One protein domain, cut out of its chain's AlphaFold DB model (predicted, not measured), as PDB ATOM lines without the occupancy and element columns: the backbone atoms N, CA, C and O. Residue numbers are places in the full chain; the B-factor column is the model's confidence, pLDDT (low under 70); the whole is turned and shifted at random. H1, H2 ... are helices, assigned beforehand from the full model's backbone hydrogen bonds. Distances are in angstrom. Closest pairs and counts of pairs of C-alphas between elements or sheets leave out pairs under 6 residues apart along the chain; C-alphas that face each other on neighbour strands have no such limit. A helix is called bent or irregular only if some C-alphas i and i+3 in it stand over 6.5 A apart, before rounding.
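AT A GLANCE: This is residues 355 to 467 of the 672 residues of an uncharacterized protein of Colletotrichum orbiculare (strain 104-T / ATCC 96160 / CBS 514.97 / LARS 414 / MAFF 240422) (UniProt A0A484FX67). Two long helical arms, H1 and H3b, spread as a V, with H2 between them, folded back on the end of H1 and crossed by H3b, whose residues 450 to 467 stick out. The 113 printed residues, all helix in class, have three named helices and are loose: radius of gyration of the C-alphas 17.2 A, spans 58 by 34 by 26 A.

HOW THE PARTS SIT: H1, residues 355 to 377, and H2, residues 386 to 405, touch as a hairpin, through residues 367 to 375 of H1 alone, at a shallow tilt of 23 degrees, opposite ways; the closest C-alphas, Leu 374 and Val 396, are 7.1 A apart. H3, residues 427 to 467, one helix by its hydrogen bonds, is bent, with C-alphas 436 and 439 8.1 A apart. Its arm H3a, residues 427 to 436, is close to H1 but not clearly touching, the closest C-alphas, Phe 370 and Glu 427, being 7.8 A apart. H3b, residues 439 to 467, touches H2 with residues 441 to 449 alone, only just about perpendicular at 71 degrees; the closest C-alphas, Leu 395 and Gly 442, are 4.7 A apart. Every O i to N i+4 pair is within hydrogen-bond range in H2, H3a and H3b, and 18 of 19 in H1.

IN THESE COORDINATES: H1 begins at C-alpha 355 (-24.711, 40.019, -1.978) and is 31.5 A long; H2 is 28.0 A, H3a 14.4 A, and H3b 41.5 A, ending at C-alpha 467 (-28.115, 59.359, 51.440).

THE WHOLE: The two C-alphas farthest apart, Arg 355 and His 465, are 57.9 A apart. The printed part has no cut; the link from H2 to H3 is long, 21 residues. The pLDDT is under 70 at residue 422 and residues 465 to 467.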
ATOM      1  N   ARG A 355     -24.282  41.215  -2.711       89.38
ATOM      2  CA  ARG A 355     -24.711  40.019  -1.978       89.38
ATOM      3  C   ARG A 355     -24.711  40.264  -0.469       89.38
ATOM      4  O   ARG A 355     -25.702  39.950   0.183       89.38
ATOM      5  N   HIS A 356     -23.653  40.852   0.079       88.12
ATOM      6  CA  HIS A 356     -23.550  41.170   1.502       88.12
ATOM      7  C   HIS A 356     -24.667  42.118   1.953       88.12
ATOM      8  O   HIS A 356     -25.355  41.832   2.929       88.12
ATOM      9  N   THR A 357     -24.910  43.202   1.214       88.88
ATOM     10  CA  THR A 357     -25.972  44.170   1.516       88.88
ATOM     11  C   THR A 357     -27.362  43.532   1.484       88.88
ATOM     12  O   THR A 357     -28.163  43.773   2.388       88.88
ATOM     13  N   VAL A 358     -27.639  42.671   0.496       86.88
ATOM     14  CA  VAL A 358     -28.894  41.904   0.435       86.88
ATOM     15  C   VAL A 358     -29.020  40.968   1.637       86.88
ATOM     16  O   VAL A 358     -30.070  40.941   2.276       86.88
ATOM     17  N   LEU A 359     -27.966  40.220   1.974       85.25
ATOM     18  CA  LEU A 359     -27.976  39.270   3.090       85.25
ATOM     19  C   LEU A 359     -28.169  39.966   4.439       85.25
ATOM     20  O   LEU A 359     -29.001  39.532   5.236       85.25
ATOM     21  N   GLU A 360     -27.466  41.070   4.691       85.62
ATOM     22  CA  GLU A 360     -27.649  41.860   5.910       85.62
ATOM     23  C   GLU A 360     -29.074  42.384   6.030       85.62
ATOM     24  O   GLU A 360     -29.683  42.287   7.096       85.62
ATOM     25  N   PHE A 361     -29.631  42.883   4.932       85.31
ATOM     26  CA  PHE A 361     -31.003  43.354   4.904       85.31
ATOM     27  C   PHE A 361     -32.013  42.228   5.154       85.31
ATOM     28  O   PHE A 361     -32.932  42.379   5.959       85.31
ATOM     29  N   VAL A 362     -31.835  41.080   4.504       82.06
ATOM     30  CA  VAL A 362     -32.674  39.894   4.703       82.06
ATOM     31  C   VAL A 362     -32.604  39.424   6.159       82.06
ATOM     32  O   VAL A 362     -33.647  39.140   6.756       82.06
ATOM     33  N   ARG A 363     -31.410  39.424   6.765       82.50
ATOM     34  CA  ARG A 363     -31.216  39.164   8.197       82.50
ATOM     35  C   ARG A 363     -31.987  40.177   9.039       82.50
ATOM     36  O   ARG A 363     -32.810  39.767   9.849       82.50
ATOM     37  N   GLU A 364     -31.790  41.479   8.830       83.44
ATOM     38  CA  GLU A 364     -32.499  42.551   9.552       83.44
ATOM     39  C   GLU A 364     -34.030  42.388   9.467       83.44
ATOM     40  O   GLU A 364     -34.723  42.455  10.485       83.44
ATOM     41  N   GLN A 365     -34.572  42.097   8.281       82.88
ATOM     42  CA  GLN A 365     -36.007  41.861   8.096       82.88
ATOM     43  C   GLN A 365     -36.488  40.587   8.796       82.88
ATOM     44  O   GLN A 365     -37.568  40.586   9.389       82.88
ATOM     45  N   SER A 366     -35.700  39.510   8.754       82.94
ATOM     46  CA  SER A 366     -36.001  38.271   9.475       82.94
ATOM     47  C   SER A 366     -36.061  38.516  10.988       82.94
ATOM     48  O   SER A 366     -37.005  38.069  11.634       82.94
ATOM     49  N   LEU A 367     -35.147  39.322  11.543       81.19
ATOM     50  CA  LEU A 367     -35.154  39.714  12.960       81.19
ATOM     51  C   LEU A 367     -36.409  40.510  13.348       81.19
ATOM     52  O   LEU A 367     -36.999  40.265  14.404       81.19
ATOM     53  N   LEU A 368     -36.816  41.464  12.505       83.31
ATOM     54  CA  LEU A 368     -38.016  42.272  12.737       83.31
ATOM     55  C   LEU A 368     -39.281  41.411  12.705       83.31
ATOM     56  O   LEU A 368     -40.086  41.471  13.636       83.31
ATOM     57  N   LYS A 369     -39.425  40.564  11.678       86.00
ATOM     58  CA  LYS A 369     -40.550  39.626  11.549       86.00
ATOM     59  C   LYS A 369     -40.591  38.635  12.708       86.00
ATOM     60  O   LYS A 369     -41.653  38.428  13.288       86.00
ATOM     61  N   PHE A 370     -39.440  38.089  13.094       87.12
ATOM     62  CA  PHE A 370     -39.321  37.184  14.231       87.12
ATOM     63  C   PHE A 370     -39.811  37.832  15.530       87.12
ATOM     64  O   PHE A 370     -40.566  37.218  16.274       87.12
ATOM     65  N   GLY A 371     -39.452  39.092  15.797       83.69
ATOM     66  CA  GLY A 371     -39.912  39.795  16.997       83.69
ATOM     67  C   GLY A 371     -41.435  39.975  17.077       83.69
ATOM     68  O   GLY A 371     -41.983  39.988  18.182       83.69
ATOM     69  N   VAL A 372     -42.110  40.113  15.931       86.50
ATOM     70  CA  VAL A 372     -43.580  40.170  15.846       86.50
ATOM     71  C   VAL A 372     -44.169  38.776  16.053       86.50
ATOM     72  O   VAL A 372     -44.941  38.584  16.991       86.50
ATOM     73  N   LYS A 373     -43.713  37.788  15.276       87.62
ATOM     74  CA  LYS A 373     -44.189  36.399  15.353       87.62
ATOM     75  C   LYS A 373     -43.983  35.770  16.725       87.62
ATOM     76  O   LYS A 373     -44.874  35.109  17.236       87.62
ATOM     77  N   LEU A 374     -42.867  36.052  17.394       88.38
ATOM     78  CA  LEU A 374     -42.611  35.552  18.745       88.38
ATOM     79  C   LEU A 374     -43.680  36.012  19.753       88.38
ATOM     80  O   LEU A 374     -44.027  35.272  20.672       88.38
ATOM     81  N   LYS A 375     -44.222  37.225  19.591       85.88
ATOM     82  CA  LYS A 375     -45.318  37.721  20.437       85.88
ATOM     83  C   LYS A 375     -46.661  37.080  20.088       85.88
ATOM     84  O   LYS A 375     -47.501  37.009  20.979       85.88
ATOM     85  N   GLU A 376     -46.852  36.654  18.843       87.12
ATOM     86  CA  GLU A 376     -48.035  35.914  18.383       87.12
ATOM     87  C   GLU A 376     -47.997  34.458  18.863       87.12
ATOM     88  O   GLU A 376     -49.000  33.950  19.353       87.12
ATOM     89  N   TRP A 377     -46.829  33.811  18.805       87.00
ATOM     90  CA  TRP A 377     -46.611  32.448  19.307       87.00
ATOM     91  C   TRP A 377     -46.736  32.346  20.830       87.00
ATOM     92  O   TRP A 377     -47.071  31.287  21.356       87.00
ATOM     93  N   ILE A 378     -46.485  33.447  21.542       86.06
ATOM     94  CA  ILE A 378     -46.679  33.566  22.990       86.06
ATOM     95  C   ILE A 378     -47.709  34.676  23.236       86.06
ATOM     96  O   ILE A 378     -47.333  35.793  23.627       86.06
ATOM     97  N   PRO A 379     -49.003  34.421  22.972       80.69
ATOM     98  CA  PRO A 379     -50.031  35.446  23.059       80.69
ATOM     99  C   PRO A 379     -50.199  35.929  24.506       80.69
ATOM    100  O   PRO A 379     -49.970  35.195  25.468       80.69
ATOM    101  N   ALA A 380     -50.560  37.201  24.667       78.00
ATOM    102  CA  ALA A 380     -51.038  37.706  25.949       78.00
ATOM    103  C   ALA A 380     -52.549  37.459  26.028       78.00
ATOM    104  O   ALA A 380     -53.250  37.729  25.057       78.00
ATOM    105  N   SER A 381     -53.033  36.960  27.164       75.12
ATOM    106  CA  SER A 381     -54.465  36.951  27.481       75.12
ATOM    107  C   SER A 381     -54.813  38.183  28.322       75.12
ATOM    108  O   SER A 381     -54.001  38.617  29.150       75.12
ATOM    109  N   ASP A 382     -56.003  38.743  28.115       71.88
ATOM    110  CA  ASP A 382     -56.510  39.882  28.891       71.88
ATOM    111  C   ASP A 382     -56.724  39.521  30.369       71.88
ATOM    112  O   ASP A 382     -56.528  40.365  31.247       71.88
ATOM    113  N   ASP A 383     -56.974  38.239  30.647       75.94
ATOM    114  CA  ASP A 383     -57.160  37.690  31.993       75.94
ATOM    115  C   ASP A 383     -55.840  37.491  32.763       75.94
ATOM    116  O   ASP A 383     -55.844  37.043  33.910       75.94
ATOM    117  N   MET A 384     -54.690  37.810  32.152       81.38
ATOM    118  CA  MET A 384     -53.380  37.617  32.781       81.38
ATOM    119  C   MET A 384     -53.153  38.617  33.915       81.38
ATOM    120  O   MET A 384     -53.251  39.844  33.732       81.38
ATOM    121  N   ASP A 385     -52.742  38.100  35.069       84.31
ATOM    122  CA  ASP A 385     -52.334  38.923  36.198       84.31
ATOM    123  C   ASP A 385     -51.016  39.675  35.907       84.31
ATOM    124  O   ASP A 385     -50.314  39.459  34.908       84.31
ATOM    125  N   GLN A 386     -50.666  40.619  36.783       83.31
ATOM    126  CA  GLN A 386     -49.471  41.438  36.590       83.31
ATOM    127  C   GLN A 386     -48.183  40.599  36.625       83.31
ATOM    128  O   GLN A 386     -47.225  40.934  35.928       83.31
ATOM    129  N   ILE A 387     -48.146  39.509  37.392       83.44
ATOM    130  CA  ILE A 387     -46.984  38.623  37.521       83.44
ATOM    131  C   ILE A 387     -46.796  37.822  36.228       83.44
ATOM    132  O   ILE A 387     -45.696  37.792  35.683       83.44
ATOM    133  N   GLN A 388     -47.869  37.268  35.676       84.06
ATOM    134  CA  GLN A 388     -47.910  36.540  34.411       84.06
ATOM    135  C   GLN A 388     -47.526  37.439  33.230       84.06
ATOM    136  O   GLN A 388     -46.778  37.020  32.343       84.06
ATOM    137  N   LYS A 389     -47.946  38.712  33.242       84.25
ATOM    138  CA  LYS A 389     -47.496  39.720  32.265       84.25
ATOM    139  C   LYS A 389     -45.980  39.941  32.330       84.25
ATOM    140  O   LYS A 389     -45.325  39.987  31.284       84.25
ATOM    141  N   HIS A 390     -45.407  40.030  33.532       85.38
ATOM    142  CA  HIS A 390     -43.957  40.166  33.713       85.38
ATOM    143  C   HIS A 390     -43.201  38.886  33.335       85.38
ATOM    144  O   HIS A 390     -42.171  38.974  32.663       85.38
ATOM    145  N   TYR A 391     -43.724  37.712  33.696       87.75
ATOM    146  CA  TYR A 391     -43.169  36.411  33.325       87.75
ATOM    147  C   TYR A 391     -43.081  36.265  31.806       87.75
ATOM    148  O   TYR A 391     -42.002  36.023  31.264       87.75
ATOM    149  N   ARG A 392     -44.183  36.543  31.096       88.62
ATOM    150  CA  ARG A 392     -44.218  36.557  29.628       88.62
ATOM    151  C   ARG A 392     -43.178  37.512  29.045       88.62
ATOM    152  O   ARG A 392     -42.483  37.160  28.096       88.62
ATOM    153  N   GLY A 393     -43.057  38.719  29.603       87.19
ATOM    154  CA  GLY A 393     -42.048  39.690  29.176       87.19
ATOM    155  C   GLY A 393     -40.615  39.161  29.319       87.19
ATOM    156  O   GLY A 393     -39.795  39.355  28.419       87.19
ATOM    157  N   CYS A 394     -40.326  38.454  30.414       88.31
ATOM    158  CA  CYS A 394     -39.027  37.824  30.655       88.31
ATOM    159  C   CYS A 394     -38.767  36.664  29.686       88.31
ATOM    160  O   CYS A 394     -37.690  36.611  29.092       88.31
ATOM    161  N   LEU A 395     -39.763  35.804  29.466       89.38
ATOM    162  CA  LEU A 395     -39.700  34.677  28.535       89.38
ATOM    163  C   LEU A 395     -39.423  35.140  27.097       89.38
ATOM    164  O   LEU A 395     -38.468  34.683  26.472       89.38
ATOM    165  N   VAL A 396     -40.188  36.114  26.589       89.25
ATOM    166  CA  VAL A 396     -39.985  36.683  25.242       89.25
ATOM    167  C   VAL A 396     -38.580  37.277  25.101       89.25
ATOM    168  O   VAL A 396     -37.934  37.108  24.066       89.25
ATOM    169  N   LYS A 397     -38.072  37.955  26.140       88.38
ATOM    170  CA  LYS A 397     -36.719  38.528  26.135       88.38
ATOM    171  C   LYS A 397     -35.634  37.446  26.126       88.38
ATOM    172  O   LYS A 397     -34.649  37.605  25.407       88.38
ATOM    173  N   ALA A 398     -35.815  36.374  26.893       88.44
ATOM    174  CA  ALA A 398     -34.877  35.257  26.960       88.44
ATOM    175  C   ALA A 398     -34.819  34.485  25.640       88.44
ATOM    176  O   ALA A 398     -33.741  34.324  25.080       88.44
ATOM    177  N   ILE A 399     -35.971  34.120  25.069       88.44
ATOM    178  CA  ILE A 399     -36.033  33.454  23.760       88.44
ATOM    179  C   ILE A 399     -35.389  34.324  22.686       88.44
ATOM    180  O   ILE A 399     -34.616  33.832  21.870       88.44
ATOM    181  N   LYS A 400     -35.660  35.634  22.695       87.06
ATOM    182  CA  LYS A 400     -35.020  36.549  21.753       87.06
ATOM    183  C   LYS A 400     -33.492  36.508  21.883       87.06
ATOM    184  O   LYS A 400     -32.818  36.475  20.864       87.06
ATOM    185  N   LYS A 401     -32.937  36.458  23.095       85.50
ATOM    186  CA  LYS A 401     -31.486  36.339  23.311       85.50
ATOM    187  C   LYS A 401     -30.929  34.985  22.870       85.50
ATOM    188  O   LYS A 401     -29.930  34.954  22.165       85.50
ATOM    189  N   ILE A 402     -31.603  33.884  23.186       87.06
ATOM    190  CA  ILE A 402     -31.166  32.538  22.785       87.06
ATOM    191  C   ILE A 402     -31.152  32.411  21.255       87.06
ATOM    192  O   ILE A 402     -30.140  32.034  20.670       87.06
ATOM    193  N   VAL A 403     -32.244  32.792  20.583       84.56
ATOM    194  CA  VAL A 403     -32.367  32.660  19.123       84.56
ATOM    195  C   VAL A 403     -31.446  33.640  18.392       84.56
ATOM    196  O   VAL A 403     -30.887  33.293  17.356       84.56
ATOM    197  N   LEU A 404     -31.276  34.873  18.888       81.00
ATOM    198  CA  LEU A 404     -30.510  35.899  18.174       81.00
ATOM    199  C   LEU A 404     -29.021  35.916  18.518       81.00
ATOM    200  O   LEU A 404     -28.214  36.058  17.599       81.00
ATOM    201  N   GLU A 405     -28.675  35.782  19.794       80.94
ATOM    202  CA  GLU A 405     -27.314  35.935  20.324       80.94
ATOM    203  C   GLU A 405     -26.658  34.576  20.628       80.94
ATOM    204  O   GLU A 405     -25.452  34.534  20.843       80.94
ATOM    205  N   GLY A 406     -27.417  33.470  20.629       80.88
ATOM    206  CA  GLY A 406     -26.910  32.173  21.092       80.88
ATOM    207  C   GLY A 406     -26.618  32.170  22.595       80.88
ATOM    208  O   GLY A 406     -25.727  31.456  23.041       80.88
ATOM    209  N   ASP A 407     -27.324  33.013  23.356       81.62
ATOM    210  CA  ASP A 407     -27.101  33.229  24.787       81.62
ATOM    211  C   ASP A 407     -27.381  31.942  25.586       81.62
ATOM    212  O   ASP A 407     -28.525  31.498  25.683       81.62
ATOM    213  N   ASP A 408     -26.340  31.357  26.176       83.69
ATOM    214  CA  ASP A 408     -26.402  30.139  26.990       83.69
ATOM    215  C   ASP A 408     -26.732  30.420  28.466       83.69
ATOM    216  O   ASP A 408     -26.938  29.506  29.266       83.69
ATOM    217  N   SER A 409     -26.861  31.695  28.841       82.62
ATOM    218  CA  SER A 409     -26.998  32.128  30.233       82.62
ATOM    219  C   SER A 409     -28.364  31.837  30.872       82.62
ATOM    220  O   SER A 409     -28.602  32.235  32.020       82.62
ATOM    221  N   TYR A 410     -29.254  31.180  30.127       83.06
ATOM    222  CA  TYR A 410     -30.535  30.624  30.576       83.06
ATOM    223  C   TYR A 410     -30.490  29.091  30.716       83.06
ATOM    224  O   TYR A 410     -31.507  28.483  31.027       83.06
ATOM    225  N   GLY A 411     -29.326  28.466  30.493       75.50
ATOM    226  CA  GLY A 411     -29.101  27.028  30.678       75.50
ATOM    227  C   GLY A 411     -29.669  26.136  29.571       75.50
ATOM    228  O   GLY A 411     -29.602  24.916  29.687       75.50
ATOM    229  N   VAL A 412     -30.219  26.725  28.505       77.81
ATOM    230  CA  VAL A 412     -30.810  26.006  27.375       77.81
ATOM    231  C   VAL A 412     -30.238  26.556  26.079       77.81
ATOM    232  O   VAL A 412     -30.370  27.746  25.796       77.81
ATOM    233  N   LEU A 413     -29.645  25.672  25.281       76.44
ATOM    234  CA  LEU A 413     -29.222  25.951  23.915       76.44
ATOM    235  C   LEU A 413     -30.050  25.105  22.941       76.44
ATOM    236  O   LEU A 413     -30.458  23.998  23.295       76.44
ATOM    237  N   PRO A 414     -30.324  25.607  21.729       77.75
ATOM    238  CA  PRO A 414     -30.948  24.806  20.686       77.75
ATOM    239  C   PRO A 414     -30.011  23.681  20.224       77.75
ATOM    240  O   PRO A 414     -28.846  23.938  19.925       77.75
ATOM    241  N   ASP A 415     -30.534  22.461  20.100       73.69
ATOM    242  CA  ASP A 415     -29.769  21.304  19.603       73.69
ATOM    243  C   ASP A 415     -29.487  21.392  18.089       73.69
ATOM    244  O   ASP A 415     -28.534  20.801  17.578       73.69
ATOM    245  N   ALA A 416     -30.301  22.166  17.365       77.44
ATOM    246  CA  ALA A 416     -30.144  22.460  15.947       77.44
ATOM    247  C   ALA A 416     -29.999  23.969  15.715       77.44
ATOM    248  O   ALA A 416     -30.562  24.785  16.449       77.44
ATOM    249  N   ALA A 417     -29.282  24.352  14.655       81.44
ATOM    250  CA  ALA A 417     -29.206  25.748  14.245       81.44
ATOM    251  C   ALA A 417     -30.622  26.289  13.987       81.44
ATOM    252  O   ALA A 417     -31.371  25.728  13.194       81.44
ATOM    253  N   LEU A 418     -30.994  27.379  14.663       83.25
ATOM    254  CA  LEU A 418     -32.290  28.052  14.479       83.25
ATOM    255  C   LEU A 418     -32.253  29.119  13.379       83.25
ATOM    256  O   LEU A 418     -33.264  29.764  13.090       83.25
ATOM    257  N   LYS A 419     -31.079  29.321  12.779       83.75
ATOM    258  CA  LYS A 419     -30.865  30.199  11.634       83.75
ATOM    259  C   LYS A 419     -30.267  29.408  10.483       83.75
ATOM    260  O   LYS A 419     -29.505  28.475  10.726       83.75
ATOM    261  N   ASP A 420     -30.618  29.783   9.263       81.88
ATOM    262  CA  ASP A 420     -30.003  29.213   8.068       81.88
ATOM    263  C   ASP A 420     -28.575  29.748   7.848       81.88
ATOM    264  O   ASP A 420     -28.075  30.598   8.592       81.88
ATOM    265  N   GLU A 421     -27.916  29.257   6.799       77.44
ATOM    266  CA  GLU A 421     -26.563  29.666   6.390       77.44
ATOM    267  C   GLU A 421     -26.439  31.163   6.032       77.44
ATOM    268  O   GLU A 421     -25.339  31.714   5.996       77.44
ATOM    269  N   PHE A 422     -27.570  31.845   5.840       67.94
ATOM    270  CA  PHE A 422     -27.677  33.268   5.520       67.94
ATOM    271  C   PHE A 422     -28.093  34.118   6.730       67.94
ATOM    272  O   PHE A 422     -28.244  35.337   6.622       67.94
ATOM    273  N   GLY A 423     -28.264  33.499   7.903       74.31
ATOM    274  CA  GLY A 423     -28.643  34.168   9.143       74.31
ATOM    275  C   GLY A 423     -30.134  34.497   9.267       74.31
ATOM    276  O   GLY A 423     -30.500  35.240  10.184       74.31
ATOM    277  N   ARG A 424     -31.002  33.962   8.396       80.00
ATOM    278  CA  ARG A 424     -32.465  34.050   8.530       80.00
ATOM    279  C   ARG A 424     -32.940  33.105   9.622       80.00
ATOM    280  O   ARG A 424     -32.522  31.955   9.674       80.00
ATOM    281  N   VAL A 425     -33.852  33.574  10.464       83.31
ATOM    282  CA  VAL A 425     -34.511  32.745  11.477       83.31
ATOM    283  C   VAL A 425     -35.429  31.735  10.783       83.31
ATOM    284  O   VAL A 425     -36.341  32.131  10.057       83.31
ATOM    285  N   MET A 426     -35.193  30.443  11.015       86.19
ATOM    286  CA  MET A 426     -36.018  29.355  10.488       86.19
ATOM    287  C   MET A 426     -37.235  29.161  11.390       86.19
ATOM    288  O   MET A 426     -37.134  28.578  12.468       86.19
ATOM    289  N   GLU A 427     -38.383  29.682  10.967       85.38
ATOM    290  CA  GLU A 427     -39.582  29.765  11.807       85.38
ATOM    291  C   GLU A 427     -40.047  28.405  12.329       85.38
ATOM    292  O   GLU A 427     -40.257  28.268  13.532       85.38
ATOM    293  N   ASP A 428     -40.108  27.392  11.464       85.75
ATOM    294  CA  ASP A 428     -40.538  26.040  11.837       85.75
ATOM    295  C   ASP A 428     -39.652  25.448  12.941       85.75
ATOM    296  O   ASP A 428     -40.140  24.876  13.915       85.75
ATOM    297  N   LYS A 429     -38.335  25.669  12.837       86.50
ATOM    298  CA  LYS A 429     -37.344  25.210  13.819       86.50
ATOM    299  C   LYS A 429     -37.460  25.955  15.142       86.50
ATOM    300  O   LYS A 429     -37.268  25.364  16.200       86.50
ATOM    301  N   VAL A 430     -37.793  27.245  15.103       86.25
ATOM    302  CA  VAL A 430     -38.026  28.010  16.331       86.25
ATOM    303  C   VAL A 430     -39.322  27.581  17.010       86.25
ATOM    304  O   VAL A 430     -39.339  27.461  18.230       86.25
ATOM    305  N   VAL A 431     -40.392  27.317  16.260       86.56
ATOM    306  CA  VAL A 431     -41.648  26.807  16.829       86.56
ATOM    307  C   VAL A 431     -41.438  25.433  17.471       86.56
ATOM    308  O   VAL A 431     -41.901  25.215  18.589       86.56
ATOM    309  N   GLU A 432     -40.683  24.543  16.820       87.38
ATOM    310  CA  GLU A 432     -40.277  23.240  17.370       87.38
ATOM    311  C   GLU A 432     -39.507  23.408  18.695       87.38
ATOM    312  O   GLU A 432     -39.880  22.833  19.719       87.38
ATOM    313  N   PHE A 433     -38.512  24.301  18.719       87.94
ATOM    314  CA  PHE A 433     -37.746  24.633  19.925       87.94
ATOM    315  C   PHE A 433     -38.612  25.224  21.050       87.94
ATOM    316  O   PHE A 433     -38.438  24.882  22.222       87.94
ATOM    317  N   LEU A 434     -39.564  26.098  20.715       88.12
ATOM    318  CA  LEU A 434     -40.502  26.667  21.684       88.12
ATOM    319  C   LEU A 434     -41.412  25.601  22.281       88.12
ATOM    320  O   LEU A 434     -41.649  25.615  23.485       88.12
ATOM    321  N   HIS A 435     -41.914  24.676  21.465       86.56
ATOM    322  CA  HIS A 435     -42.766  23.601  21.954       86.56
ATOM    323  C   HIS A 435     -42.044  22.739  23.001       86.56
ATOM    324  O   HIS A 435     -42.656  22.341  23.989       86.56
ATOM    325  N   GLU A 436     -40.747  22.495  22.816       86.62
ATOM    326  CA  GLU A 436     -39.966  21.633  23.704       86.62
ATOM    327  C   GLU A 436     -39.401  22.356  24.938       86.62
ATOM    328  O   GLU A 436     -39.388  21.794  26.032       86.62
ATOM    329  N   LYS A 437     -38.909  23.593  24.788       87.50
ATOM    330  CA  LYS A 437     -38.078  24.247  25.817       87.50
ATOM    331  C   LYS A 437     -38.686  25.497  26.461       87.50
ATOM    332  O   LYS A 437     -38.066  26.055  27.369       87.50
ATOM    333  N   LYS A 438     -39.870  25.966  26.035       86.69
ATOM    334  CA  LYS A 438     -40.455  27.242  26.515       86.69
ATOM    335  C   LYS A 438     -40.556  27.344  28.041       86.69
ATOM    336  O   LYS A 438     -40.278  28.412  28.580       86.69
ATOM    337  N   ASP A 439     -40.949  26.265  28.717       86.19
ATOM    338  CA  ASP A 439     -41.279  26.304  30.144       86.19
ATOM    339  C   ASP A 439     -39.994  26.422  30.969       86.19
ATOM    340  O   ASP A 439     -39.860  27.332  31.784       86.19
ATOM    341  N   VAL A 440     -38.985  25.613  30.628       87.81
ATOM    342  CA  VAL A 440     -37.646  25.645  31.237       87.81
ATOM    343  C   VAL A 440     -36.973  27.007  31.042       87.81
ATOM    344  O   VAL A 440     -36.419  27.578  31.982       87.81
ATOM    345  N   ILE A 441     -37.046  27.570  29.829       89.00
ATOM    346  CA  ILE A 441     -36.487  28.899  29.536       89.00
ATOM    347  C   ILE A 441     -37.214  29.978  30.344       89.00
ATOM    348  O   ILE A 441     -36.583  30.918  30.832       89.00
ATOM    349  N   GLY A 442     -38.536  29.864  30.479       87.56
ATOM    350  CA  GLY A 442     -39.350  30.819  31.220       87.56
ATOM    351  C   GLY A 442     -39.025  30.836  32.709       87.56
ATOM    352  O   GLY A 442     -38.821  31.918  33.262       87.56
ATOM    353  N   GLU A 443     -38.888  29.665  33.330       87.94
ATOM    354  CA  GLU A 443     -38.483  29.528  34.732       87.94
ATOM    355  C   GLU A 443     -37.098  30.140  34.972       87.94
ATOM    356  O   GLU A 443     -36.950  31.035  35.810       87.94
ATOM    357  N   ALA A 444     -36.104  29.764  34.160       88.56
ATOM    358  CA  ALA A 444     -34.747  30.302  34.262       88.56
ATOM    359  C   ALA A 444     -34.705  31.829  34.059       88.56
ATOM    360  O   ALA A 444     -34.017  32.563  34.780       88.56
ATOM    361  N   ALA A 445     -35.465  32.347  33.088       89.88
ATOM    362  CA  ALA A 445     -35.568  33.780  32.838       89.88
ATOM    363  C   ALA A 445     -36.224  34.529  34.005       89.88
ATOM    364  O   ALA A 445     -35.801  35.641  34.344       89.88
ATOM    365  N   TRP A 446     -37.237  33.927  34.625       89.94
ATOM    366  CA  TRP A 446     -37.960  34.492  35.753       89.94
ATOM    367  C   TRP A 446     -37.109  34.549  37.018       89.94
ATOM    368  O   TRP A 446     -37.028  35.604  37.649       89.94
ATOM    369  N   GLU A 447     -36.391  33.477  37.347       88.56
ATOM    370  CA  GLU A 447     -35.463  33.455  38.482       88.56
ATOM    371  C   GLU A 447     -34.368  34.515  38.341       88.56
ATOM    372  O   GLU A 447     -34.077  35.266  39.282       88.56
ATOM    373  N   LYS A 448     -33.796  34.634  37.137       87.25
ATOM    374  CA  LYS A 448     -32.782  35.644  36.822       87.25
ATOM    375  C   LYS A 448     -33.333  37.061  36.981       87.25
ATOM    376  O   LYS A 448     -32.668  37.921  37.563       87.25
ATOM    377  N   HIS A 449     -34.567  37.300  36.533       89.25
ATOM    378  CA  HIS A 449     -35.250  38.577  36.720       89.25
ATOM    379  C   HIS A 449     -35.512  38.888  38.201       89.25
ATOM    380  O   HIS A 449     -35.196  39.984  38.662       89.25
ATOM    381  N   GLN A 450     -36.017  37.922  38.974       88.00
ATOM    382  CA  GLN A 450     -36.266  38.087  40.408       88.00
ATOM    383  C   GLN A 450     -34.986  38.356  41.201       88.00
ATOM    384  O   GLN A 450     -34.996  39.140  42.154       88.00
ATOM    385  N   LYS A 451     -33.874  37.706  40.841       87.38
ATOM    386  CA  LYS A 451     -32.568  37.948  41.465       87.38
ATOM    387  C   LYS A 451     -32.092  39.379  41.204       87.38
ATOM    388  O   LYS A 451     -31.789  40.090  42.160       87.38
ATOM    389  N   ALA A 452     -32.126  39.822  39.948       86.00
ATOM    390  CA  ALA A 452     -31.760  41.188  39.576       86.00
ATOM    391  C   ALA A 452     -32.671  42.236  40.242       86.00
ATOM    392  O   ALA A 452     -32.199  43.274  40.706       86.00
ATOM    393  N   TRP A 453     -33.974  41.957  40.347       87.50
ATOM    394  CA  TRP A 453     -34.914  42.828  41.048       87.50
ATOM    395  C   TRP A 453     -34.572  42.942  42.539       87.50
ATOM    396  O   TRP A 453     -34.466  44.057  43.047       87.50
ATOM    397  N   ARG A 454     -34.310  41.819  43.227       88.00
ATOM    398  CA  ARG A 454     -33.885  41.813  44.641       88.00
ATOM    399  C   ARG A 454     -32.581  42.577  44.862       88.00
ATOM    400  O   ARG A 454     -32.473  43.331  45.824       88.00
ATOM    401  N   GLU A 455     -31.599  42.410  43.981       86.44
ATOM    402  CA  GLU A 455     -30.335  43.154  44.041       86.44
ATOM    403  C   GLU A 455     -30.548  44.658  43.821       86.44
ATOM    404  O   GLU A 455     -29.992  45.472  44.556       86.44
ATOM    405  N   SER A 456     -31.415  45.041  42.880       85.62
ATOM    406  CA  SER A 456     -31.766  46.445  42.645       85.62
ATOM    407  C   SER A 456     -32.492  47.072  43.840       85.62
ATOM    408  O   SER A 456     -32.206  48.218  44.190       85.62
ATOM    409  N   GLN A 457     -33.382  46.329  44.510       84.06
ATOM    410  CA  GLN A 457     -34.021  46.784  45.752       84.06
ATOM    411  C   GLN A 457     -32.994  46.978  46.871       84.06
ATOM    412  O   GLN A 457     -32.946  48.055  47.458       84.06
ATOM    413  N   ARG A 458     -32.088  46.013  47.079       83.81
ATOM    414  CA  ARG A 458     -30.987  46.150  48.049       83.81
ATOM    415  C   ARG A 458     -30.104  47.356  47.754       83.81
ATOM    416  O   ARG A 458     -29.729  48.079  48.669       83.81
ATOM    417  N   LEU A 459     -29.783  47.610  46.484       82.81
ATOM    418  CA  LEU A 459     -28.973  48.762  46.093       82.81
ATOM    419  C   LEU A 459     -29.717  50.086  46.315       82.81
ATOM    420  O   LEU A 459     -29.087  51.082  46.669       82.81
ATOM    421  N   LYS A 460     -31.042  50.120  46.123       81.75
ATOM    422  CA  LYS A 460     -31.873  51.284  46.464       81.75
ATOM    423  C   LYS A 460     -31.897  51.516  47.968       81.75
ATOM    424  O   LYS A 460     -31.645  52.639  48.380       81.75
ATOM    425  N   GLU A 461     -32.126  50.483  48.772       81.38
ATOM    426  CA  GLU A 461     -32.075  50.561  50.238       81.38
ATOM    427  C   GLU A 461     -30.705  51.051  50.728       81.38
ATOM    428  O   GLU A 461     -30.639  51.979  51.531       81.38
ATOM    429  N   LEU A 462     -29.604  50.526  50.175       79.38
ATOM    430  CA  LEU A 462     -28.246  50.982  50.486       79.38
ATOM    431  C   LEU A 462     -28.039  52.458  50.118       79.38
ATOM    432  O   LEU A 462     -27.362  53.186  50.842       79.38
ATOM    433  N   ARG A 463     -28.638  52.908  49.007       74.25
ATOM    434  CA  ARG A 463     -28.613  54.305  48.546       74.25
ATOM    435  C   ARG A 463     -29.450  55.220  49.439       74.25
ATOM    436  O   ARG A 463     -29.012  56.321  49.748       74.25
ATOM    437  N   TYR A 464     -30.613  54.766  49.899       72.00
ATOM    438  CA  TYR A 464     -31.417  55.471  50.899       72.00
ATOM    439  C   TYR A 464     -30.689  55.559  52.245       72.00
ATOM    440  O   TYR A 464     -30.685  56.625  52.848       72.00
ATOM    441  N   HIS A 465     -30.007  54.498  52.685       69.06
ATOM    442  CA  HIS A 465     -29.223  54.513  53.922       69.06
ATOM    443  C   HIS A 465     -27.979  55.411  53.836       69.06
ATOM    444  O   HIS A 465     -27.716  56.178  54.757       69.06
ATOM    445  N   THR A 466     -27.244  55.393  52.722       60.06
ATOM    446  CA  THR A 466     -26.076  56.273  52.509       60.06
ATOM    447  C   THR A 466     -26.460  57.733  52.263       60.06
ATOM    448  O   THR A 466     -25.781  58.633  52.752       60.06
ATOM    449  N   CYS A 467     -27.580  58.002  51.584       54.47
ATOM    450  CA  CYS A 467     -28.115  59.359  51.440       54.47
ATOM    451  C   CYS A 467     -28.778  59.859  52.740       54.47
ATOM    452  O   CYS A 467     -28.734  61.051  53.031       54.47
TER     453      CYS A 467